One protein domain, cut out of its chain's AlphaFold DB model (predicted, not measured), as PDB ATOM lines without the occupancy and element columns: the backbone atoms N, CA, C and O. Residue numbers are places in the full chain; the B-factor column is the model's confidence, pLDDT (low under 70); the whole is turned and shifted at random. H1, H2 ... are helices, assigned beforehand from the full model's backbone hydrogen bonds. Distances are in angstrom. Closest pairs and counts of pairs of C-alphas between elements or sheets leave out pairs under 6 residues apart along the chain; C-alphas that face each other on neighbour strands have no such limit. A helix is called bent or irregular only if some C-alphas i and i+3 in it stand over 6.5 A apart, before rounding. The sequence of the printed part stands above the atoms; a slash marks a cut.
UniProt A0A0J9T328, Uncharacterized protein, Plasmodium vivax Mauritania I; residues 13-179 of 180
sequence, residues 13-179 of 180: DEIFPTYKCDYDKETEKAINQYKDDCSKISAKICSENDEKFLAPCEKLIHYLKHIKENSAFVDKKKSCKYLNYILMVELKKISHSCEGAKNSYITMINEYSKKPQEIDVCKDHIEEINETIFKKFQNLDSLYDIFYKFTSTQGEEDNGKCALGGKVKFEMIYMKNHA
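What this domain is: This is residues 13 to 179 of the 180 residues of an uncharacterized protein of Plasmodium vivax Mauritania I (UniProt A0A0J9T328). The antiparallel hairpin of H3 and H4 makes the core, with H1 packed across one side of it and H2 and H5 on the other. Long H6 crosses beyond H4, and H7 lies at the far end, where residues 174 to 179 stick out. The printed part has 167 residues, with seven named helices, H1 to H7 in order along the chain, which hold 106 of them, and no named strand; the class is all helix. The whole is compact, with a radius of gyration of the C-alphas of 16.6 A and spans of 48 by 33 by 29 A.

How they stand to each other: H1, residues 18 to 26, touches H4, residues 76 to 94, at Tyr 19 and Ser 79, the closest C-alphas, 5.7 A. H2, residues 35 to 45, touches H3, residues 50 to 69, at Ser 42 and Asp 50, the closest C-alphas, 4.5 A. H3 and H4 form a hairpin at a shallow tilt of 4 degrees, opposite ways; their closest C-alphas, of Ile 67 and Lys 76, are 6.4 A apart. H5, residues 101 to 111, touches H4, about perpendicular at 83 degrees, with Met 88 and Ala 101 closest, their C-alphas 5.2 A apart. H6, residues 131 to 152, is close to H4 but not clearly touching: the closest C-alphas, of Tyr 85 and Phe 134, are 7.2 A apart. H7, residues 165 to 178, is near H6. Every O i to N i+4 pair is within hydrogen-bond range in H1, H2, H4, H5 and H6; H3 has 14 of 16 and H7 9 of 10.

Where its parts are: H1 begins at C-alpha 18 (8.757, 47.900, 36.879). H3 is 28.1 A long and irregular, C-alphas 52 and 55 being 7.1 A apart; H4 is 27.0 A and H6 31.2 A. H7 ends at C-alpha 178 (6.260, 47.381, 13.527).

The domain as a whole: The printed part has no cut. The links H5 to H6 and H6 to H7 are long. Confidence is low at residues 148 to 179, among others.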
ATOM      1  N   ASP A  13       0.677  46.720  30.573       65.88
ATOM      2  CA  ASP A  13       1.748  47.654  30.198       65.88
ATOM      3  C   ASP A  13       2.133  48.581  31.372       65.88
ATOM      4  O   ASP A  13       3.167  49.252  31.347       65.88
ATOM      5  N   GLU A  14       1.305  48.625  32.418       73.19
ATOM      6  CA  GLU A  14       1.587  49.345  33.658       73.19
ATOM      7  C   GLU A  14       2.251  48.484  34.736       73.19
ATOM      8  O   GLU A  14       2.772  49.042  35.698       73.19
ATOM      9  N   ILE A  15       2.233  47.156  34.602       81.69
ATOM     10  CA  ILE A  15       2.753  46.228  35.616       81.69
ATOM     11  C   ILE A  15       4.178  45.790  35.270       81.69
ATOM     12  O   ILE A  15       5.064  45.772  36.130       81.69
ATOM     13  N   PHE A  16       4.422  45.479  34.000       80.88
ATOM     14  CA  PHE A  16       5.763  45.172  33.525       80.88
ATOM     15  C   PHE A  16       6.434  46.411  32.920       80.88
ATOM     16  O   PHE A  16       5.772  47.244  32.306       80.88
ATOM     17  N   PRO A  17       7.761  46.534  33.050       80.12
ATOM     18  CA  PRO A  17       8.640  45.639  33.805       80.12
ATOM     19  C   PRO A  17       8.819  46.029  35.273       80.12
ATOM     20  O   PRO A  17       9.357  45.257  36.060       80.12
ATOM     21  N   THR A  18       8.383  47.233  35.634       84.88
ATOM     22  CA  THR A  18       8.757  47.900  36.879       84.88
ATOM     23  C   THR A  18       8.452  47.071  38.121       84.88
ATOM     24  O   THR A  18       9.335  46.919  38.958       84.88
ATOM     25  N   TYR A  19       7.256  46.490  38.235       89.69
ATOM     26  CA  TYR A  19       6.843  45.799  39.462       89.69
ATOM     27  C   TYR A  19       7.375  44.363  39.552       89.69
ATOM     28  O   TYR A  19       7.584  43.869  40.657       89.69
ATOM     29  N   LYS A  20       7.702  43.738  38.411       89.19
ATOM     30  CA  LYS A  20       8.536  42.523  38.376       89.19
ATOM     31  C   LYS A  20       9.926  42.806  38.914       89.19
ATOM     32  O   LYS A  20      10.391  42.131  39.820       89.19
ATOM     33  N   CYS A  21      10.568  43.828  38.362       86.56
ATOM     34  CA  CYS A  21      11.898  44.256  38.760       86.56
ATOM     35  C   CYS A  21      11.978  44.581  40.258       86.56
ATOM     36  O   CYS A  21      12.909  44.155  40.936       86.56
ATOM     37  N   ASP A  22      10.986  45.309  40.761       90.62
ATOM     38  CA  ASP A  22      10.840  45.632  42.175       90.62
ATOM     39  C   ASP A  22      10.724  44.364  43.036       90.62
ATOM     40  O   ASP A  22      11.546  44.134  43.918       90.62
ATOM     41  N   TYR A  23       9.792  43.464  42.708       93.50
ATOM     42  CA  TYR A  23       9.647  42.184  43.406       93.50
ATOM     43  C   TYR A  23      10.924  41.329  43.377       93.50
ATOM     44  O   TYR A  23      11.352  40.822  44.415       93.50
ATOM     45  N   ASP A  24      11.548  41.168  42.209       90.81
ATOM     46  CA  ASP A  24      12.752  40.353  42.035       90.81
ATOM     47  C   ASP A  24      13.920  40.904  42.858       90.81
ATOM     48  O   ASP A  24      14.659  40.137  43.473       90.81
ATOM     49  N   LYS A  25      14.074  42.233  42.905       90.25
ATOM     50  CA  LYS A  25      15.102  42.911  43.700       90.25
ATOM     51  C   LYS A  25      14.876  42.712  45.197       90.25
ATOM     52  O   LYS A  25      15.807  42.363  45.918       90.25
ATOM     53  N   GLU A  26      13.652  42.927  45.667       93.19
ATOM     54  CA  GLU A  26      13.340  42.835  47.095       93.19
ATOM     55  C   GLU A  26      13.336  41.372  47.580       93.19
ATOM     56  O   GLU A  26      13.590  41.105  48.750       93.19
ATOM     57  N   THR A  27      13.134  40.397  46.686       93.75
ATOM     58  CA  THR A  27      13.069  38.960  47.025       93.75
ATOM     59  C   THR A  27      14.256  38.125  46.526       93.75
ATOM     60  O   THR A  27      14.207  36.888  46.557       93.75
ATOM     61  N   GLU A  28      15.335  38.777  46.082       89.00
ATOM     62  CA  GLU A  28      16.547  38.121  45.568       89.00
ATOM     63  C   GLU A  28      17.256  37.290  46.644       89.00
ATOM     64  O   GLU A  28      17.736  36.184  46.383       89.00
ATOM     65  N   LYS A  29      17.332  37.829  47.864       88.38
ATOM     66  CA  LYS A  29      18.015  37.181  48.985       88.38
ATOM     67  C   LYS A  29      17.105  36.155  49.649       88.38
ATOM     68  O   LYS A  29      15.884  36.285  49.650       88.38
ATOM     69  N   ALA A  30      17.720  35.148  50.267       85.00
ATOM     70  CA  ALA A  30      16.993  34.218  51.119       85.00
ATOM     71  C   ALA A  30      16.339  34.979  52.284       85.00
ATOM     72  O   ALA A  30      16.998  35.736  52.999       85.00
ATOM     73  N   ILE A  31      15.042  34.758  52.466       89.25
ATOM     74  CA  ILE A  31      14.222  35.349  53.520       89.25
ATOM     75  C   ILE A  31      13.828  34.195  54.434       89.25
ATOM     76  O   ILE A  31      13.188  33.274  53.958       89.25
ATOM     77  N   ASN A  32      14.228  34.252  55.708       86.69
ATOM     78  CA  ASN A  32      13.923  33.215  56.712       86.69
ATOM     79  C   ASN A  32      13.112  33.766  57.903       86.69
ATOM     80  O   ASN A  32      12.899  33.090  58.909       86.69
ATOM     81  N   GLN A  33      12.750  35.049  57.847       91.56
ATOM     82  CA  GLN A  33      12.167  35.799  58.965       91.56
ATOM     83  C   GLN A  33      10.673  35.519  59.180       91.56
ATOM     84  O   GLN A  33      10.121  35.961  60.188       91.56
ATOM     85  N   TYR A  34      10.015  34.840  58.235       93.38
ATOM     86  CA  TYR A  34       8.580  34.551  58.292       93.38
ATOM     87  C   TYR A  34       8.295  33.052  58.316       93.38
ATOM     88  O   TYR A  34       7.147  32.658  58.157       93.38
ATOM     89  N   LYS A  35       9.315  32.218  58.540       92.25
ATOM     90  CA  LYS A  35       9.208  30.760  58.495       92.25
ATOM     91  C   LYS A  35       8.042  30.217  59.325       92.25
ATOM     92  O   LYS A  35       7.246  29.453  58.796       92.25
ATOM     93  N   ASP A  36       7.897  30.658  60.574       92.62
ATOM     94  CA  ASP A  36       6.832  30.177  61.468       92.62
ATOM     95  C   ASP A  36       5.429  30.593  60.999       92.62
ATOM     96  O   ASP A  36       4.484  29.804  61.078       92.62
ATOM     97  N   ASP A  37       5.288  31.823  60.493       94.88
ATOM     98  CA  ASP A  37       4.040  32.308  59.894       94.88
ATOM     99  C   ASP A  37       3.721  31.510  58.625       94.88
ATOM    100  O   ASP A  37       2.608  31.016  58.449       94.88
ATOM    101  N   CYS A  38       4.724  31.314  57.771       94.44
ATOM    102  CA  CYS A  38       4.579  30.601  56.515       94.44
ATOM    103  C   CYS A  38       4.306  29.114  56.695       94.44
ATOM    104  O   CYS A  38       3.538  28.561  55.919       94.44
ATOM    105  N   SER A  39       4.816  28.464  57.741       92.19
ATOM    106  CA  SER A  39       4.423  27.089  58.063       92.19
ATOM    107  C   SER A  39       2.926  26.971  58.352       92.19
ATOM    108  O   SER A  39       2.283  26.044  57.864       92.19
ATOM    109  N   LYS A  40       2.338  27.927  59.086       92.31
ATOM    110  CA  LYS A  40       0.890  27.937  59.367       92.31
ATOM    111  C   LYS A  40       0.077  28.241  58.113       92.31
ATOM    112  O   LYS A  40      -0.881  27.534  57.814       92.31
ATOM    113  N   ILE A  41       0.488  29.268  57.374       93.19
ATOM    114  CA  ILE A  41      -0.158  29.711  56.137       93.19
ATOM    115  C   ILE A  41      -0.156  28.586  55.094       93.19
ATOM    116  O   ILE A  41      -1.210  28.240  54.558       93.19
ATOM    117  N   SER A  42       1.000  27.977  54.827       90.88
ATOM    118  CA  SER A  42       1.137  26.914  53.828       90.88
ATOM    119  C   SER A  42       0.265  25.701  54.142       90.88
ATOM    120  O   SER A  42      -0.389  25.174  53.241       90.88
ATOM    121  N   ALA A  43       0.180  25.309  55.418       89.56
ATOM    122  CA  ALA A  43      -0.665  24.203  55.862       89.56
ATOM    123  C   ALA A  43      -2.168  24.448  55.615       89.56
ATOM    124  O   ALA A  43      -2.938  23.491  55.521       89.56
ATOM    125  N   LYS A  44      -2.597  25.714  55.510       90.31
ATOM    126  CA  LYS A  44      -3.990  26.100  55.237       90.31
ATOM    127  C   LYS A  44      -4.291  26.258  53.752       90.31
ATOM    128  O   LYS A  44      -5.355  25.846  53.314       90.31
ATOM    129  N   ILE A  45      -3.367  26.845  52.993       87.62
ATOM    130  CA  ILE A  45      -3.576  27.179  51.577       87.62
ATOM    131  C   ILE A  45      -3.475  25.941  50.673       87.62
ATOM    132  O   ILE A  45      -4.250  25.795  49.729       87.62
ATOM    133  N   CYS A  46      -2.519  25.051  50.956       77.62
ATOM    134  CA  CYS A  46      -2.246  23.859  50.153       77.62
ATOM    135  C   CYS A  46      -1.771  22.714  51.065       77.62
ATOM    136  O   CYS A  46      -0.592  22.363  51.055       77.62
ATOM    137  N   SER A  47      -2.677  22.111  51.839       72.75
ATOM    138  CA  SER A  47      -2.337  21.101  52.860       72.75
ATOM    139  C   SER A  47      -1.560  19.881  52.343       72.75
ATOM    140  O   SER A  47      -0.879  19.221  53.116       72.75
ATOM    141  N   GLU A  48      -1.653  19.561  51.050       71.62
ATOM    142  CA  GLU A  48      -0.938  18.432  50.431       71.62
ATOM    143  C   GLU A  48       0.508  18.763  50.016       71.62
ATOM    144  O   GLU A  48       1.260  17.867  49.642       71.62
ATOM    145  N   ASN A  49       0.900  20.041  50.020       68.56
ATOM    146  CA  ASN A  49       2.193  20.507  49.508       68.56
ATOM    147  C   ASN A  49       2.706  21.744  50.272       68.56
ATOM    148  O   ASN A  49       3.294  22.657  49.683       68.56
ATOM    149  N   ASP A  50       2.461  21.787  51.576       69.06
ATOM    150  CA  ASP A  50       2.782  22.921  52.438       69.06
ATOM    151  C   ASP A  50       4.272  23.317  52.377       69.06
ATOM    152  O   ASP A  50       4.594  24.503  52.265       69.06
ATOM    153  N   GLU A  51       5.185  22.343  52.316       82.75
ATOM    154  CA  GLU A  51       6.628  22.590  52.191       82.75
ATOM    155  C   GLU A  51       7.005  23.360  50.914       82.75
ATOM    156  O   GLU A  51       7.893  24.216  50.942       82.75
ATOM    157  N   LYS A  52       6.310  23.115  49.792       87.25
ATOM    158  CA  LYS A  52       6.604  23.775  48.506       87.25
ATOM    159  C   LYS A  52       6.198  25.247  48.502       87.25
ATOM    160  O   LYS A  52       6.766  26.022  47.735       87.25
ATOM    161  N   PHE A  53       5.242  25.636  49.347       90.62
ATOM    162  CA  PHE A  53       4.773  27.018  49.440       90.62
ATOM    163  C   PHE A  53       5.533  27.856  50.478       90.62
ATOM    164  O   PHE A  53       5.365  29.070  50.500       90.62
ATOM    165  N   LEU A  54       6.414  27.262  51.296       91.69
ATOM    166  CA  LEU A  54       7.159  27.997  52.331       91.69
ATOM    167  C   LEU A  54       7.977  29.158  51.751       91.69
ATOM    168  O   LEU A  54       7.743  30.312  52.103       91.69
ATOM    169  N   ALA A  55       8.893  28.872  50.823       92.56
ATOM    170  CA  ALA A  55       9.737  29.906  50.228       92.56
ATOM    171  C   ALA A  55       8.928  30.955  49.429       92.56
ATOM    172  O   ALA A  55       9.185  32.149  49.607       92.56
ATOM    173  N   PRO A  56       7.932  30.573  48.598       94.06
ATOM    174  CA  PRO A  56       6.990  31.528  48.012       94.06
ATOM    175  C   PRO A  56       6.292  32.426  49.039       94.06
ATOM    176  O   PRO A  56       6.271  33.644  48.870       94.06
ATOM    177  N   CYS A  57       5.770  31.852  50.124       95.25
ATOM    178  CA  CYS A  57       5.101  32.596  51.183       95.25
ATOM    179  C   CYS A  57       6.028  33.646  51.811       95.25
ATOM    180  O   CYS A  57       5.625  34.801  51.962       95.25
ATOM    181  N   GLU A  58       7.280  33.292  52.118       95.62
ATOM    182  CA  GLU A  58       8.222  34.229  52.739       95.62
ATOM    183  C   GLU A  58       8.526  35.422  51.826       95.62
ATOM    184  O   GLU A  58       8.555  36.565  52.290       95.62
ATOM    185  N   LYS A  59       8.678  35.177  50.519       97.25
ATOM    186  CA  LYS A  59       8.868  36.230  49.511       97.25
ATOM    187  C   LYS A  59       7.649  37.138  49.383       97.25
ATOM    188  O   LYS A  59       7.796  38.360  49.372       97.25
ATOM    189  N   LEU A  60       6.451  36.558  49.335       97.06
ATOM    190  CA  LEU A  60       5.201  37.310  49.241       97.06
ATOM    191  C   LEU A  60       4.985  38.198  50.472       97.06
ATOM    192  O   LEU A  60       4.691  39.382  50.321       97.06
ATOM    193  N   ILE A  61       5.184  37.666  51.686       97.06
ATOM    194  CA  ILE A  61       5.097  38.457  52.923       97.06
ATOM    195  C   ILE A  61       6.126  39.583  52.909       97.06
ATOM    196  O   ILE A  61       5.781  40.721  53.222       97.06
ATOM    197  N   HIS A  62       7.368  39.296  52.516       97.31
ATOM    198  CA  HIS A  62       8.404  40.321  52.442       97.31
ATOM    199  C   HIS A  62       8.005  41.466  51.511       97.31
ATOM    200  O   HIS A  62       8.086  42.634  51.894       97.31
ATOM    201  N   TYR A  63       7.494  41.131  50.327       97.50
ATOM    202  CA  TYR A  63       7.065  42.127  49.359       97.50
ATOM    203  C   TYR A  63       5.855  42.941  49.842       97.50
ATOM    204  O   TYR A  63       5.825  44.155  49.671       97.50
ATOM    205  N   LEU A  64       4.891  42.325  50.536       97.38
ATOM    206  CA  LEU A  64       3.772  43.054  51.154       97.38
ATOM    207  C   LEU A  64       4.262  44.109  52.153       97.38
ATOM    208  O   LEU A  64       3.743  45.228  52.171       97.38
ATOM    209  N   LYS A  65       5.287  43.784  52.950       95.81
ATOM    210  CA  LYS A  65       5.896  44.759  53.865       95.81
ATOM    211  C   LYS A  65       6.615  45.867  53.104       95.81
ATOM    212  O   LYS A  65       6.400  47.029  53.431       95.81
ATOM    213  N   HIS A  66       7.355  45.528  52.047       95.50
ATOM    214  CA  HIS A  66       7.988  46.514  51.170       95.50
ATOM    215  C   HIS A  66       6.968  47.514  50.598       95.50
ATOM    216  O   HIS A  66       7.161  48.723  50.730       95.50
ATOM    217  N   ILE A  67       5.853  47.034  50.027       96.19
ATOM    218  CA  ILE A  67       4.784  47.888  49.476       96.19
ATOM    219  C   ILE A  67       4.232  48.821  50.559       96.19
ATOM    220  O   ILE A  67       3.993  50.005  50.316       96.19
ATOM    221  N   LYS A  68       4.009  48.292  51.766       95.06
ATOM    222  CA  LYS A  68       3.461  49.064  52.881       95.06
ATOM    223  C   LYS A  68       4.424  50.161  53.347       95.06
ATOM    224  O   LYS A  68       4.011  51.313  53.496       95.06
ATOM    225  N   GLU A  69       5.684  49.804  53.574       95.06
ATOM    226  CA  GLU A  69       6.734  50.699  54.075       95.06
ATOM    227  C   GLU A  69       7.098  51.786  53.054       95.06
ATOM    228  O   GLU A  69       7.385  52.917  53.441       95.06
ATOM    229  N   ASN A  70       6.992  51.484  51.757       93.44
ATOM    230  CA  ASN A  70       7.339  52.390  50.659       93.44
ATOM    231  C   ASN A  70       6.115  52.941  49.913       93.44
ATOM    232  O   ASN A  70       6.224  53.376  48.767       93.44
ATOM    233  N   SER A  71       4.949  52.980  50.563       88.38
ATOM    234  CA  SER A  71       3.683  53.428  49.955       88.38
ATOM    235  C   SER A  71       3.696  54.862  49.401       88.38
ATOM    236  O   SER A  71       2.840  55.207  48.591       88.38
ATOM    237  N   ALA A  72       4.668  55.692  49.795       87.31
ATOM    238  CA  ALA A  72       4.886  57.026  49.230       87.31
ATOM    239  C   ALA A  72       5.606  57.020  47.864       87.31
ATOM    240  O   ALA A  72       5.524  58.000  47.128       87.31
ATOM    241  N   PHE A  73       6.321  55.942  47.533       86.19
ATOM    242  CA  PHE A  73       7.186  55.839  46.350       86.19
ATOM    243  C   PHE A  73       6.719  54.772  45.358       86.19
ATOM    244  O   PHE A  73       7.061  54.830  44.179       86.19
ATOM    245  N   VAL A  74       5.935  53.808  45.833       87.50
ATOM    246  CA  VAL A  74       5.459  52.670  45.054       87.50
ATOM    247  C   VAL A  74       3.966  52.825  44.770       87.50
ATOM    248  O   VAL A  74       3.173  53.107  45.670       87.50
ATOM    249  N   ASP A  75       3.554  52.602  43.517       91.62
ATOM    250  CA  ASP A  75       2.128  52.508  43.181       91.62
ATOM    251  C   ASP A  75       1.561  51.206  43.750       91.62
ATOM    252  O   ASP A  75       1.690  50.119  43.177       91.62
ATOM    253  N   LYS A  76       0.903  51.352  44.897       92.44
ATOM    254  CA  LYS A  76       0.254  50.277  45.636       92.44
ATOM    255  C   LYS A  76      -0.622  49.396  44.742       92.44
ATOM    256  O   LYS A  76      -0.541  48.173  44.834       92.44
ATOM    257  N   LYS A  77      -1.453  49.987  43.874       91.69
ATOM    258  CA  LYS A  77      -2.387  49.222  43.037       91.69
ATOM    259  C   LYS A  77      -1.611  48.321  42.082       91.69
ATOM    260  O   LYS A  77      -1.928  47.140  41.967       91.69
ATOM    261  N   LYS A  78      -0.581  48.851  41.426       91.69
ATOM    262  CA  LYS A  78       0.216  48.102  40.443       91.69
ATOM    263  C   LYS A  78       1.081  47.020  41.091       91.69
ATOM    264  O   LYS A  78       1.065  45.888  40.607       91.69
ATOM    265  N   SER A  79       1.724  47.309  42.224       93.88
ATOM    266  CA  SER A  79       2.457  46.294  42.996       93.88
ATOM    267  C   SER A  79       1.555  45.161  43.461       93.88
ATOM    268  O   SER A  79       1.910  43.993  43.330       93.88
ATOM    269  N   CYS A  80       0.360  45.483  43.956       94.75
ATOM    270  CA  CYS A  80      -0.595  44.471  44.392       94.75
ATOM    271  C   CYS A  80      -1.114  43.615  43.234       94.75
ATOM    272  O   CYS A  80      -1.269  42.406  43.395       94.75
ATOM    273  N   LYS A  81      -1.317  44.203  42.047       92.00
ATOM    274  CA  LYS A  81      -1.646  43.434  40.841       92.00
ATOM    275  C   LYS A  81      -0.526  42.468  40.451       92.00
ATOM    276  O   LYS A  81      -0.824  41.334  40.084       92.00
ATOM    277  N   TYR A  82       0.736  42.890  40.551       93.31
ATOM    278  CA  TYR A  82       1.875  42.004  40.305       93.31
ATOM    279  C   TYR A  82       1.974  40.885  41.351       93.31
ATOM    280  O   TYR A  82       2.110  39.718  40.992       93.31
ATOM    281  N   LEU A  83       1.823  41.216  42.637       95.75
ATOM    282  CA  LEU A  83       1.814  40.230  43.720       95.75
ATOM    283  C   LEU A  83       0.701  39.190  43.536       95.75
ATOM    284  O   LEU A  83       0.940  38.002  43.727       95.75
ATOM    285  N   ASN A  84      -0.494  39.616  43.123       94.12
ATOM    286  CA  ASN A  84      -1.605  38.715  42.823       94.12
ATOM    287  C   ASN A  84      -1.257  37.729  41.691       94.12
ATOM    288  O   ASN A  84      -1.495  36.526  41.814       94.12
ATOM    289  N   TYR A  85      -0.623  38.220  40.618       92.56
ATOM    290  CA  TYR A  85      -0.108  37.366  39.543       92.56
ATOM    291  C   TYR A  85       0.910  36.342  40.065       92.56
ATOM    292  O   TYR A  85       0.752  35.150  39.800       92.56
ATOM    293  N   ILE A  86       1.910  36.768  40.843       94.50
ATOM    294  CA  ILE A  86       2.931  35.858  41.383       94.50
ATOM    295  C   ILE A  86       2.331  34.824  42.330       94.50
ATOM    296  O   ILE A  86       2.639  33.641  42.204       94.50
ATOM    297  N   LEU A  87       1.423  35.225  43.221       94.44
ATOM    298  CA  LEU A  87       0.706  34.285  44.079       94.44
ATOM    299  C   LEU A  87      -0.001  33.211  43.241       94.44
ATOM    300  O   LEU A  87       0.146  32.022  43.513       94.44
ATOM    301  N   MET A  88      -0.698  33.602  42.172       91.69
ATOM    302  CA  MET A  88      -1.347  32.651  41.267       91.69
ATOM    303  C   MET A  88      -0.354  31.724  40.549       91.69
ATOM    304  O   MET A  88      -0.635  30.533  40.404       91.69
ATOM    305  N   VAL A  89       0.800  32.239  40.108       92.00
ATOM    306  CA  VAL A  89       1.874  31.431  39.504       92.00
ATOM    307  C   VAL A  89       2.361  30.364  40.479       92.00
ATOM    308  O   VAL A  89       2.445  29.193  40.109       92.00
ATOM    309  N   GLU A  90       2.663  30.749  41.718       92.12
ATOM    310  CA  GLU A  90       3.202  29.832  42.725       92.12
ATOM    311  C   GLU A  90       2.173  28.774  43.138       92.12
ATOM    312  O   GLU A  90       2.505  27.592  43.195       92.12
ATOM    313  N   LEU A  91       0.902  29.150  43.303       90.00
ATOM    314  CA  LEU A  91      -0.174  28.193  43.585       90.00
ATOM    315  C   LEU A  91      -0.326  27.161  42.458       90.00
ATOM    316  O   LEU A  91      -0.396  25.959  42.719       90.00
ATOM    317  N   LYS A  92      -0.287  27.604  41.193       88.50
ATOM    318  CA  LYS A  92      -0.385  26.711  40.026       88.50
ATOM    319  C   LYS A  92       0.807  25.767  39.860       88.50
ATOM    320  O   LYS A  92       0.626  24.687  39.305       88.50
ATOM    321  N   LYS A  93       2.008  26.143  40.316       88.31
ATOM    322  CA  LYS A  93       3.185  25.249  40.321       88.31
ATOM    323  C   LYS A  93       3.041  24.106  41.326       88.31
ATOM    324  O   LYS A  93       3.673  23.066  41.157       88.31
ATOM    325  N   ILE A  94       2.260  24.319  42.381       83.75
ATOM    326  CA  ILE A  94       2.144  23.391  43.500       83.75
ATOM    327  C   ILE A  94       1.053  22.355  43.246       83.75
ATOM    328  O   ILE A  94       1.344  21.160  43.232       83.75
ATOM    329  N   SER A  95      -0.190  22.802  43.059       75.75
ATOM    330  CA  SER A  95      -1.320  21.920  42.765       75.75
ATOM    331  C   SER A  95      -2.509  22.700  42.214       75.75
ATOM    332  O   SER A  95      -2.806  23.808  42.654       75.75
ATOM    333  N   HIS A  96      -3.265  22.073  41.312       68.31
ATOM    334  CA  HIS A  96      -4.556  22.589  40.856       68.31
ATOM    335  C   HIS A  96      -5.654  22.534  41.933       68.31
ATOM    336  O   HIS A  96      -6.705  23.134  41.736       68.31
ATOM    337  N   SER A  97      -5.431  21.816  43.044       68.06
ATOM    338  CA  SER A  97      -6.374  21.718  44.170       68.06
ATOM    339  C   SER A  97      -6.261  22.858  45.187       68.06
ATOM    340  O   SER A  97      -7.120  22.966  46.059       68.06
ATOM    341  N   CYS A  98      -5.224  23.696  45.095       76.31
ATOM    342  CA  CYS A  98      -5.047  24.829  45.996       76.31
ATOM    343  C   CYS A  98      -6.145  25.883  45.813       76.31
ATOM    344  O   CYS A  98      -6.697  26.053  44.723       76.31
ATOM    345  N   GLU A  99      -6.419  26.636  46.877       78.06
ATOM    346  CA  GLU A  99      -7.310  27.789  46.798       78.06
ATOM    347  C   GLU A  99      -6.824  28.807  45.750       78.06
ATOM    348  O   GLU A  99      -5.625  28.986  45.520       78.06
ATOM    349  N   GLY A 100      -7.764  29.509  45.108       85.88
ATOM    350  CA  GLY A 100      -7.434  30.601  44.191       85.88
ATOM    351  C   GLY A 100      -6.713  31.750  44.908       85.88
ATOM    352  O   GLY A 100      -6.893  31.955  46.109       85.88
ATOM    353  N   ALA A 101      -5.935  32.545  44.164       88.94
ATOM    354  CA  ALA A 101      -5.060  33.589  44.713       88.94
ATOM    355  C   ALA A 101      -5.755  34.532  45.716       88.94
ATOM    356  O   ALA A 101      -5.190  34.853  46.759       88.94
ATOM    357  N   LYS A 102      -7.009  34.916  45.452       91.19
ATOM    358  CA  LYS A 102      -7.799  35.759  46.358       91.19
ATOM    359  C   LYS A 102      -8.027  35.122  47.732       91.19
ATOM    360  O   LYS A 102      -7.796  35.777  48.746       91.19
ATOM    361  N   ASN A 103      -8.462  33.865  47.770       91.75
ATOM    362  CA  ASN A 103      -8.716  33.151  49.024       91.75
ATOM    363  C   ASN A 103      -7.403  32.859  49.751       91.75
ATOM    364  O   ASN A 103      -7.281  33.167  50.934       91.75
ATOM    365  N   SER A 104      -6.382  32.427  49.009       92.38
ATOM    366  CA  SER A 104      -5.030  32.228  49.525       92.38
ATOM    367  C   SER A 104      -4.489  33.484  50.207       92.38
ATOM    368  O   SER A 104      -3.965  33.408  51.313       92.38
ATOM    369  N   TYR A 105      -4.679  34.667  49.616       95.25
ATOM    370  CA  TYR A 105      -4.250  35.923  50.232       95.25
ATOM    371  C   TYR A 105      -5.040  36.287  51.498       95.25
ATOM    372  O   TYR A 105      -4.459  36.753  52.479       95.25
ATOM    373  N   ILE A 106      -6.353  36.038  51.522       94.06
ATOM    374  CA  ILE A 106      -7.165  36.205  52.737       94.06
ATOM    375  C   ILE A 106      -6.646  35.282  53.848       94.06
ATOM    376  O   ILE A 106      -6.474  35.723  54.984       94.06
ATOM    377  N   THR A 107      -6.333  34.030  53.514       93.88
ATOM    378  CA  THR A 107      -5.727  33.063  54.434       93.88
ATOM    379  C   THR A 107      -4.366  33.547  54.936       93.88
ATOM    380  O   THR A 107      -4.128  33.516  56.141       93.88
ATOM    381  N   MET A 108      -3.509  34.095  54.065       95.19
ATOM    382  CA  MET A 108      -2.238  34.703  54.483       95.19
ATOM    383  C   MET A 108      -2.446  35.783  55.550       95.19
ATOM    384  O   MET A 108      -1.758  35.766  56.566       95.19
ATOM    385  N   ILE A 109      -3.400  36.700  55.348       95.94
ATOM    386  CA  ILE A 109      -3.706  37.778  56.303       95.94
ATOM    387  C   ILE A 109      -4.211  37.217  57.639       95.94
ATOM    388  O   ILE A 109      -3.796  37.693  58.695       95.94
ATOM    389  N   ASN A 110      -5.113  36.235  57.595       94.25
ATOM    390  CA  ASN A 110      -5.767  35.690  58.785       94.25
ATOM    391  C   ASN A 110      -4.823  34.850  59.656       94.25
ATOM    392  O   ASN A 110      -4.947  34.866  60.877       94.25
ATOM    393  N   GLU A 111      -3.898  34.121  59.033       94.25
ATOM    394  CA  GLU A 111      -2.979  33.206  59.723       94.25
ATOM    395  C   GLU A 111      -1.651  33.875  60.120       94.25
ATOM    396  O   GLU A 111      -0.868  33.297  60.880       94.25
ATOM    397  N   TYR A 112      -1.385  35.095  59.640       94.69
ATOM    398  CA  TYR A 112      -0.202  35.855  60.031       94.69
ATOM    399  C   TYR A 112      -0.236  36.159  61.532       94.69
ATOM    400  O   TYR A 112      -1.116  36.872  62.011       94.69
ATOM    401  N   SER A 113       0.733  35.636  62.290       86.12
ATOM    402  CA  SER A 113       0.672  35.636  63.760       86.12
ATOM    403  C   SER A 113       0.823  37.013  64.404       86.12
ATOM    404  O   SER A 113       0.490  37.190  65.578       86.12
ATOM    405  N   LYS A 114       1.344  37.989  63.654       84.88
ATOM    406  CA  LYS A 114       1.441  39.382  64.097       84.88
ATOM    407  C   LYS A 114       0.112  40.098  63.849       84.88
ATOM    408  O   LYS A 114      -0.968  39.529  63.941       84.88
ATOM    409  N   LYS A 115       0.177  41.398  63.579       88.19
ATOM    410  CA  LYS A 115      -0.991  42.203  63.240       88.19
ATOM    411  C   LYS A 115      -1.352  41.953  61.772       88.19
ATOM    412  O   LYS A 115      -0.509  42.249  60.926       88.19
ATOM    413  N   PRO A 116      -2.578  41.501  61.444       85.56
ATOM    414  CA  PRO A 116      -3.028  41.342  60.056       85.56
ATOM    415  C   PRO A 116      -2.800  42.601  59.206       85.56
ATOM    416  O   PRO A 116      -2.434  42.521  58.037       85.56
ATOM    417  N   GLN A 117      -2.898  43.776  59.842       90.69
ATOM    418  CA  GLN A 117      -2.658  45.077  59.222       90.69
ATOM    419  C   GLN A 117      -1.226  45.254  58.695       90.69
ATOM    420  O   GLN A 117      -0.948  46.213  57.985       90.69
ATOM    421  N   GLU A 118      -0.262  44.416  59.083       91.25
ATOM    422  CA  GLU A 118       1.110  44.469  58.562       91.25
ATOM    423  C   GLU A 118       1.227  43.992  57.117       91.25
ATOM    424  O   GLU A 118       2.155  44.430  56.440       91.25
ATOM    425  N   ILE A 119       0.305  43.149  56.651       94.62
ATOM    426  CA  ILE A 119       0.383  42.525  55.325       94.62
ATOM    427  C   ILE A 119      -0.917  42.637  54.512       94.62
ATOM    428  O   ILE A 119      -0.970  42.148  53.387       94.62
ATOM    429  N   ASP A 120      -1.948  43.313  55.031       95.69
ATOM    430  CA  ASP A 120      -3.247  43.524  54.364       95.69
ATOM    431  C   ASP A 120      -3.244  44.647  53.314       95.69
ATOM    432  O   ASP A 120      -4.291  45.003  52.768       95.69
ATOM    433  N   VAL A 121      -2.067  45.193  52.992       96.25
ATOM    434  CA  VAL A 121      -1.919  46.327  52.076       96.25
ATOM    435  C   VAL A 121      -2.596  46.073  50.723       96.25
ATOM    436  O   VAL A 121      -3.165  46.997  50.159       96.25
ATOM    437  N   CYS A 122      -2.649  44.838  50.226       96.19
ATOM    438  CA  CYS A 122      -3.252  44.512  48.934       96.19
ATOM    439  C   CYS A 122      -4.717  44.057  48.987       96.19
ATOM    440  O   CYS A 122      -5.259  43.687  47.948       96.19
ATOM    441  N   LYS A 123      -5.382  44.104  50.150       93.88
ATOM    442  CA  LYS A 123      -6.741  43.559  50.351       93.88
ATOM    443  C   LYS A 123      -7.774  44.045  49.336       93.88
ATOM    444  O   LYS A 123      -8.558  43.236  48.850       93.88
ATOM    445  N   ASP A 124      -7.718  45.319  48.968       91.06
ATOM    446  CA  ASP A 124      -8.668  45.940  48.034       91.06
ATOM    447  C   ASP A 124      -8.179  45.925  46.569       91.06
ATOM    448  O   ASP A 124      -8.750  46.593  45.709       91.06
ATOM    449  N   HIS A 125      -7.076  45.226  46.281       90.56
ATOM    450  CA  HIS A 125      -6.429  45.190  44.962       90.56
ATOM    451  C   HIS A 125      -6.144  43.768  44.456       90.56
ATOM    452  O   HIS A 125      -5.683  43.604  43.327       90.56
ATOM    453  N   ILE A 126      -6.382  42.749  45.287       88.06
ATOM    454  CA  ILE A 126      -6.317  41.345  44.881       88.06
ATOM    455  C   ILE A 126      -7.666  40.952  44.285       88.06
ATOM    456  O   ILE A 126      -8.711  41.014  44.935       88.06
ATOM    457  N   GLU A 127      -7.617  40.502  43.043       83.38
ATOM    458  CA  GLU A 127      -8.774  40.131  42.240       83.38
ATOM    459  C   GLU A 127      -8.591  38.718  41.688       83.38
ATOM    460  O   GLU A 127      -7.489  38.172  41.658       83.38
ATOM    461  N   GLU A 128      -9.672  38.092  41.248       80.81
ATOM    462  CA  GLU A 128      -9.553  36.806  40.575       80.81
ATOM    463  C   GLU A 128      -9.045  37.026  39.147       80.81
ATOM    464  O   GLU A 128      -9.678  37.708  38.342       80.81
ATOM    465  N   ILE A 129      -7.871  36.480  38.838       81.31
ATOM    466  CA  ILE A 129      -7.286  36.573  37.501       81.31
ATOM    467  C   ILE A 129      -7.815  35.389  36.692       81.31
ATOM    468  O   ILE A 129      -7.505  34.235  36.988       81.31
ATOM    469  N   ASN A 130      -8.609  35.662  35.657       84.88
ATOM    470  CA  ASN A 130      -9.082  34.606  34.766       84.88
ATOM    471  C   ASN A 130      -7.933  34.015  33.922       84.88
ATOM    472  O   ASN A 130      -6.873  34.622  33.751       84.88
ATOM    473  N   GLU A 131      -8.153  32.829  33.352       85.44
ATOM    474  CA  GLU A 131      -7.117  32.087  32.621       85.44
ATOM    475  C   GLU A 131      -6.540  32.858  31.422       85.44
ATOM    476  O   GLU A 131      -5.349  32.756  31.122       85.44
ATOM    477  N   THR A 132      -7.368  33.652  30.738       86.31
ATOM    478  CA  THR A 132      -6.950  34.455  29.581       86.31
ATOM    479  C   THR A 132      -5.997  35.568  30.003       86.31
ATOM    480  O   THR A 132      -4.940  35.736  29.393       86.31
ATOM    481  N   ILE A 133      -6.338  36.312  31.059       84.94
ATOM    482  CA  ILE A 133      -5.481  37.365  31.617       84.94
ATOM    483  C   ILE A 133      -4.195  36.736  32.157       84.94
ATOM    484  O   ILE A 133      -3.105  37.201  31.827       84.94
ATOM    485  N   PHE A 134      -4.300  35.631  32.897       87.81
ATOM    486  CA  PHE A 134      -3.149  34.913  33.440       87.81
ATOM    487  C   PHE A 134      -2.143  34.505  32.352       87.81
ATOM    488  O   PHE A 134      -0.950  34.769  32.484       87.81
ATOM    489  N   LYS A 135      -2.609  33.939  31.233       88.38
ATOM    490  CA  LYS A 135      -1.736  33.585  30.100       88.38
ATOM    491  C   LYS A 135      -1.043  34.802  29.487       88.38
ATOM    492  O   LYS A 135       0.125  34.714  29.116       88.38
ATOM    493  N   LYS A 136      -1.727  35.950  29.400       86.94
ATOM    494  CA  LYS A 136      -1.096  37.197  28.937       86.94
ATOM    495  C   LYS A 136       0.020  37.646  29.888       86.94
ATOM    496  O   LYS A 136       1.091  38.007  29.408       86.94
ATOM    497  N   PHE A 137      -0.196  37.563  31.205       87.25
ATOM    498  CA  PHE A 137       0.857  37.818  32.195       87.25
ATOM    499  C   PHE A 137       2.062  36.896  32.006       87.25
ATOM    500  O   PHE A 137       3.183  37.384  31.914       87.25
ATOM    501  N   GLN A 138       1.835  35.584  31.896       88.38
ATOM    502  CA  GLN A 138       2.913  34.605  31.727       88.38
ATOM    503  C   GLN A 138       3.737  34.853  30.463       88.38
ATOM    504  O   GLN A 138       4.960  34.716  30.486       88.38
ATOM    505  N   ASN A 139       3.078  35.232  29.366       87.44
ATOM    506  CA  ASN A 139       3.762  35.566  28.122       87.44
ATOM    507  C   ASN A 139       4.656  36.800  28.294       87.44
ATOM    508  O   ASN A 139       5.804  36.775  27.862       87.44
ATOM    509  N   LEU A 140       4.159  37.857  28.945       85.50
ATOM    510  CA  LEU A 140       4.948  39.066  29.204       85.50
ATOM    511  C   LEU A 140       6.123  38.805  30.150       85.50
ATOM    512  O   LEU A 140       7.234  39.247  29.872       85.50
ATOM    513  N   ASP A 141       5.891  38.055  31.224       85.81
ATOM    514  CA  ASP A 141       6.916  37.661  32.192       85.81
ATOM    515  C   ASP A 141       8.028  36.843  31.511       85.81
ATOM    516  O   ASP A 141       9.208  37.170  31.623       85.81
ATOM    517  N   SER A 142       7.646  35.864  30.680       85.94
ATOM    518  CA  SER A 142       8.584  35.052  29.894       85.94
ATOM    519  C   SER A 142       9.364  35.873  28.864       85.94
ATOM    520  O   SER A 142      10.568  35.676  28.699       85.94
ATOM    521  N   LEU A 143       8.699  36.796  28.159       84.56
ATOM    522  CA  LEU A 143       9.360  37.689  27.204       84.56
ATOM    523  C   LEU A 143      10.403  38.562  27.904       84.56
ATOM    524  O   LEU A 143      11.504  38.736  27.382       84.56
ATOM    525  N   TYR A 144      10.077  39.065  29.093       79.25
ATOM    526  CA  TYR A 144      11.004  39.868  29.875       79.25
ATOM    527  C   TYR A 144      12.211  39.050  30.354       79.25
ATOM    528  O   TYR A 144      13.345  39.508  30.230       79.25
ATOM    529  N   ASP A 145      11.997  37.811  30.807       79.75
ATOM    530  CA  ASP A 145      13.080  36.897  31.189       79.75
ATOM    531  C   ASP A 145      14.008  36.556  30.004       79.75
ATOM    532  O   ASP A 145      15.231  36.516  30.163       79.75
ATOM    533  N   ILE A 146      13.452  36.315  28.808       78.94
ATOM    534  CA  ILE A 146      14.229  36.056  27.581       78.94
ATOM    535  C   ILE A 146      15.055  37.283  27.206       78.94
ATOM    536  O   ILE A 146      16.258  37.170  26.966       78.94
ATOM    537  N   PHE A 147      14.421  38.455  27.176       73.88
ATOM    538  CA  PHE A 147      15.095  39.704  26.846       73.88
ATOM    539  C   PHE A 147      16.226  40.010  27.837       73.88
ATOM    540  O   PHE A 147      17.332  40.378  27.436       73.88
ATOM    541  N   TYR A 148      15.987  39.798  29.132       69.19
ATOM    542  CA  TYR A 148      17.012  39.961  30.158       69.19
ATOM    543  C   TYR A 148      18.193  39.007  29.947       69.19
ATOM    544  O   TYR A 148      19.345  39.437  29.963       69.19
ATOM    545  N   LYS A 149      17.935  37.714  29.712       69.94
ATOM    546  CA  LYS A 149      19.001  36.738  29.421       69.94
ATOM    547  C   LYS A 149      19.818  37.155  28.202       69.94
ATOM    548  O   LYS A 149      21.041  37.102  28.243       69.94
ATOM    549  N   PHE A 150      19.158  37.618  27.144       69.62
ATOM    550  CA  PHE A 150      19.836  38.082  25.937       69.62
ATOM    551  C   PHE A 150      20.732  39.300  26.213       69.62
ATOM    552  O   PHE A 150      21.912  39.293  25.872       69.62
ATOM    553  N   THR A 151      20.209  40.319  26.896       64.31
ATOM    554  CA  THR A 151      20.953  41.560  27.175       64.31
ATOM    555  C   THR A 151      22.066  41.397  28.212       64.31
ATOM    556  O   THR A 151      23.111  42.027  28.075       64.31
ATOM    557  N   SER A 152      21.904  40.515  29.203       61.84
ATOM    558  CA  SER A 152      22.946  40.223  30.203       61.84
ATOM    559  C   SER A 152      24.101  39.374  29.663       61.84
ATOM    560  O   SER A 152      25.205  39.456  30.186       61.84
ATOM    561  N   THR A 153      23.899  38.604  28.588       55.25
ATOM    562  CA  THR A 153      24.998  37.872  27.922       55.25
ATOM    563  C   THR A 153      25.917  38.751  27.065       55.25
ATOM    564  O   THR A 153      26.955  38.270  26.619       55.25
ATOM    565  N   GLN A 154      25.573  40.027  26.836       54.00
ATOM    566  CA  GLN A 154      26.348  40.946  25.989       54.00
ATOM    567  C   GLN A 154      27.186  41.987  26.759       54.00
ATOM    568  O   GLN A 154      27.826  42.822  26.123       54.00
ATOM    569  N   GLY A 155      27.236  41.946  28.096       43.41
ATOM    570  CA  GLY A 155      28.069  42.857  28.888       43.41
ATOM    571  C   GLY A 155      28.560  42.220  30.185       43.41
ATOM    572  O   GLY A 155      27.754  41.763  30.991       43.41
ATOM    573  N   GLU A 156      29.879  42.190  30.380       49.03
ATOM    574  CA  GLU A 156      30.479  41.969  31.698       49.03
ATOM    575  C   GLU A 156      30.276  43.224  32.573       49.03
ATOM    576  O   GLU A 156      30.309  44.344  32.067       49.03
ATOM    577  N   GLU A 157      30.095  42.996  33.878       45.34
ATOM    578  CA  GLU A 157      29.945  43.966  34.985       45.34
ATOM    579  C   GLU A 157      28.525  44.492  35.317       45.34
ATOM    580  O   GLU A 157      28.024  45.487  34.808       45.34
ATOM    581  N   ASP A 158      27.930  43.787  36.285       51.62
ATOM    582  CA  ASP A 158      27.336  44.283  37.538       51.62
ATOM    583  C   ASP A 158      26.071  45.192  37.554       51.62
ATOM    584  O   ASP A 158      25.966  46.257  36.952       51.62
ATOM    585  N   ASN A 159      25.112  44.764  38.391       45.59
ATOM    586  CA  ASN A 159      24.032  45.531  39.045       45.59
ATOM    587  C   ASN A 159      22.912  46.216  38.229       45.59
ATOM    588  O   ASN A 159      22.217  47.097  38.739       45.59
ATOM    589  N   GLY A 160      22.625  45.765  37.005       50.62
ATOM    590  CA  GLY A 160      21.634  46.410  36.132       50.62
ATOM    591  C   GLY A 160      20.268  45.737  35.929       50.62
ATOM    592  O   GLY A 160      19.585  46.142  34.991       50.62
ATOM    593  N   LYS A 161      19.837  44.742  36.733       52.94
ATOM    594  CA  LYS A 161      18.598  43.943  36.490       52.94
ATOM    595  C   LYS A 161      17.350  44.772  36.139       52.94
ATOM    596  O   LYS A 161      16.519  44.338  35.348       52.94
ATOM    597  N   CYS A 162      17.240  45.975  36.705       53.72
ATOM    598  CA  CYS A 162      16.057  46.833  36.588       53.72
ATOM    599  C   CYS A 162      16.294  48.119  35.774       53.72
ATOM    600  O   CYS A 162      15.340  48.717  35.280       53.72
ATOM    601  N   ALA A 163      17.552  48.540  35.591       51.62
ATOM    602  CA  ALA A 163      17.898  49.768  34.865       51.62
ATOM    603  C   ALA A 163      17.648  49.643  33.351       51.62
ATOM    604  O   ALA A 163      17.320  50.623  32.681       51.62
ATOM    605  N   LEU A 164      17.731  48.420  32.817       52.28
ATOM    606  CA  LEU A 164      17.409  48.124  31.419       52.28
ATOM    607  C   LEU A 164      15.900  48.249  31.133       52.28
ATOM    608  O   LEU A 164      15.531  48.665  30.036       52.28
ATOM    609  N   GLY A 165      15.031  48.023  32.127       47.31
ATOM    610  CA  GLY A 165      13.568  48.070  31.986       47.31
ATOM    611  C   GLY A 165      13.007  49.419  31.507       47.31
ATOM    612  O   GLY A 165      12.010  49.461  30.787       47.31
ATOM    613  N   GLY A 166      13.684  50.531  31.823       50.03
ATOM    614  CA  GLY A 166      13.323  51.863  31.321       50.03
ATOM    615  C   GLY A 166      13.547  52.033  29.811       50.03
ATOM    616  O   GLY A 166      12.747  52.688  29.145       50.03
ATOM    617  N   LYS A 167      14.582  51.390  29.249       50.50
ATOM    618  CA  LYS A 167      14.796  51.306  27.791       50.50
ATOM    619  C   LYS A 167      13.849  50.293  27.133       50.50
ATOM    620  O   LYS A 167      13.408  50.517  26.010       50.50
ATOM    621  N   VAL A 168      13.471  49.231  27.855       52.19
ATOM    622  CA  VAL A 168      12.595  48.143  27.369       52.19
ATOM    623  C   VAL A 168      11.193  48.622  27.003       52.19
ATOM    624  O   VAL A 168      10.636  48.150  26.011       52.19
ATOM    625  N   LYS A 169      10.633  49.599  27.730       52.31
ATOM    626  CA  LYS A 169       9.332  50.181  27.360       52.31
ATOM    627  C   LYS A 169       9.350  50.729  25.927       52.31
ATOM    628  O   LYS A 169       8.367  50.578  25.214       52.31
ATOM    629  N   PHE A 170      10.468  51.303  25.480       51.06
ATOM    630  CA  PHE A 170      10.611  51.848  24.130       51.06
ATOM    631  C   PHE A 170      10.714  50.751  23.056       51.06
ATOM    632  O   PHE A 170      10.043  50.848  22.032       51.06
ATOM    633  N   GLU A 171      11.489  49.687  23.291       53.31
ATOM    634  CA  GLU A 171      11.678  48.616  22.297       53.31
ATOM    635  C   GLU A 171      10.486  47.655  22.194       53.31
ATOM    636  O   GLU A 171      10.138  47.237  21.090       53.31
ATOM    637  N   MET A 172       9.785  47.361  23.296       54.41
ATOM    638  CA  MET A 172       8.549  46.566  23.229       54.41
ATOM    639  C   MET A 172       7.423  47.333  22.522       54.41
ATOM    640  O   MET A 172       6.689  46.740  21.732       54.41
ATOM    641  N   ILE A 173       7.316  48.654  22.733       53.88
ATOM    642  CA  ILE A 173       6.405  49.521  21.962       53.88
ATOM    643  C   ILE A 173       6.804  49.533  20.478       53.88
ATOM    644  O   ILE A 173       5.937  49.449  19.613       53.88
ATOM    645  N   TYR A 174       8.104  49.575  20.171       47.62
ATOM    646  CA  TYR A 174       8.608  49.523  18.798       47.62
ATOM    647  C   TYR A 174       8.256  48.201  18.096       47.62
ATOM    648  O   TYR A 174       7.730  48.222  16.986       47.62
ATOM    649  N   MET A 175       8.453  47.051  18.755       50.03
ATOM    650  CA  MET A 175       8.069  45.739  18.212       50.03
ATOM    651  C   MET A 175       6.548  45.588  18.055       50.03
ATOM    652  O   MET A 175       6.096  45.020  17.064       50.03
ATOM    653  N   LYS A 176       5.747  46.137  18.979       50.19
ATOM    654  CA  LYS A 176       4.272  46.140  18.899       50.19
ATOM    655  C   LYS A 176       3.756  46.988  17.725       50.19
ATOM    656  O   LYS A 176       2.744  46.634  17.130       50.19
ATOM    657  N   ASN A 177       4.464  48.062  17.366       43.62
ATOM    658  CA  ASN A 177       4.071  48.995  16.302       43.62
ATOM    659  C   ASN A 177       4.630  48.655  14.906       43.62
ATOM    660  O   ASN A 177       4.151  49.217  13.924       43.62
ATOM    661  N   HIS A 178       5.621  47.764  14.800       40.50
ATOM    662  CA  HIS A 178       6.260  47.381  13.527       40.50
ATOM    663  C   HIS A 178       6.059  45.906  13.132       40.50
ATOM    664  O   HIS A 178       6.642  45.456  12.150       40.50
ATOM    665  N   ALA A 179       5.233  45.155  13.867       37.28
ATOM    666  CA  ALA A 179       4.874  43.767  13.558       37.28
ATOM    667  C   ALA A 179       3.512  43.614  12.837       37.28
ATOM    668  O   ALA A 179       2.882  42.563  12.951       37.28
TER     669      ALA A 179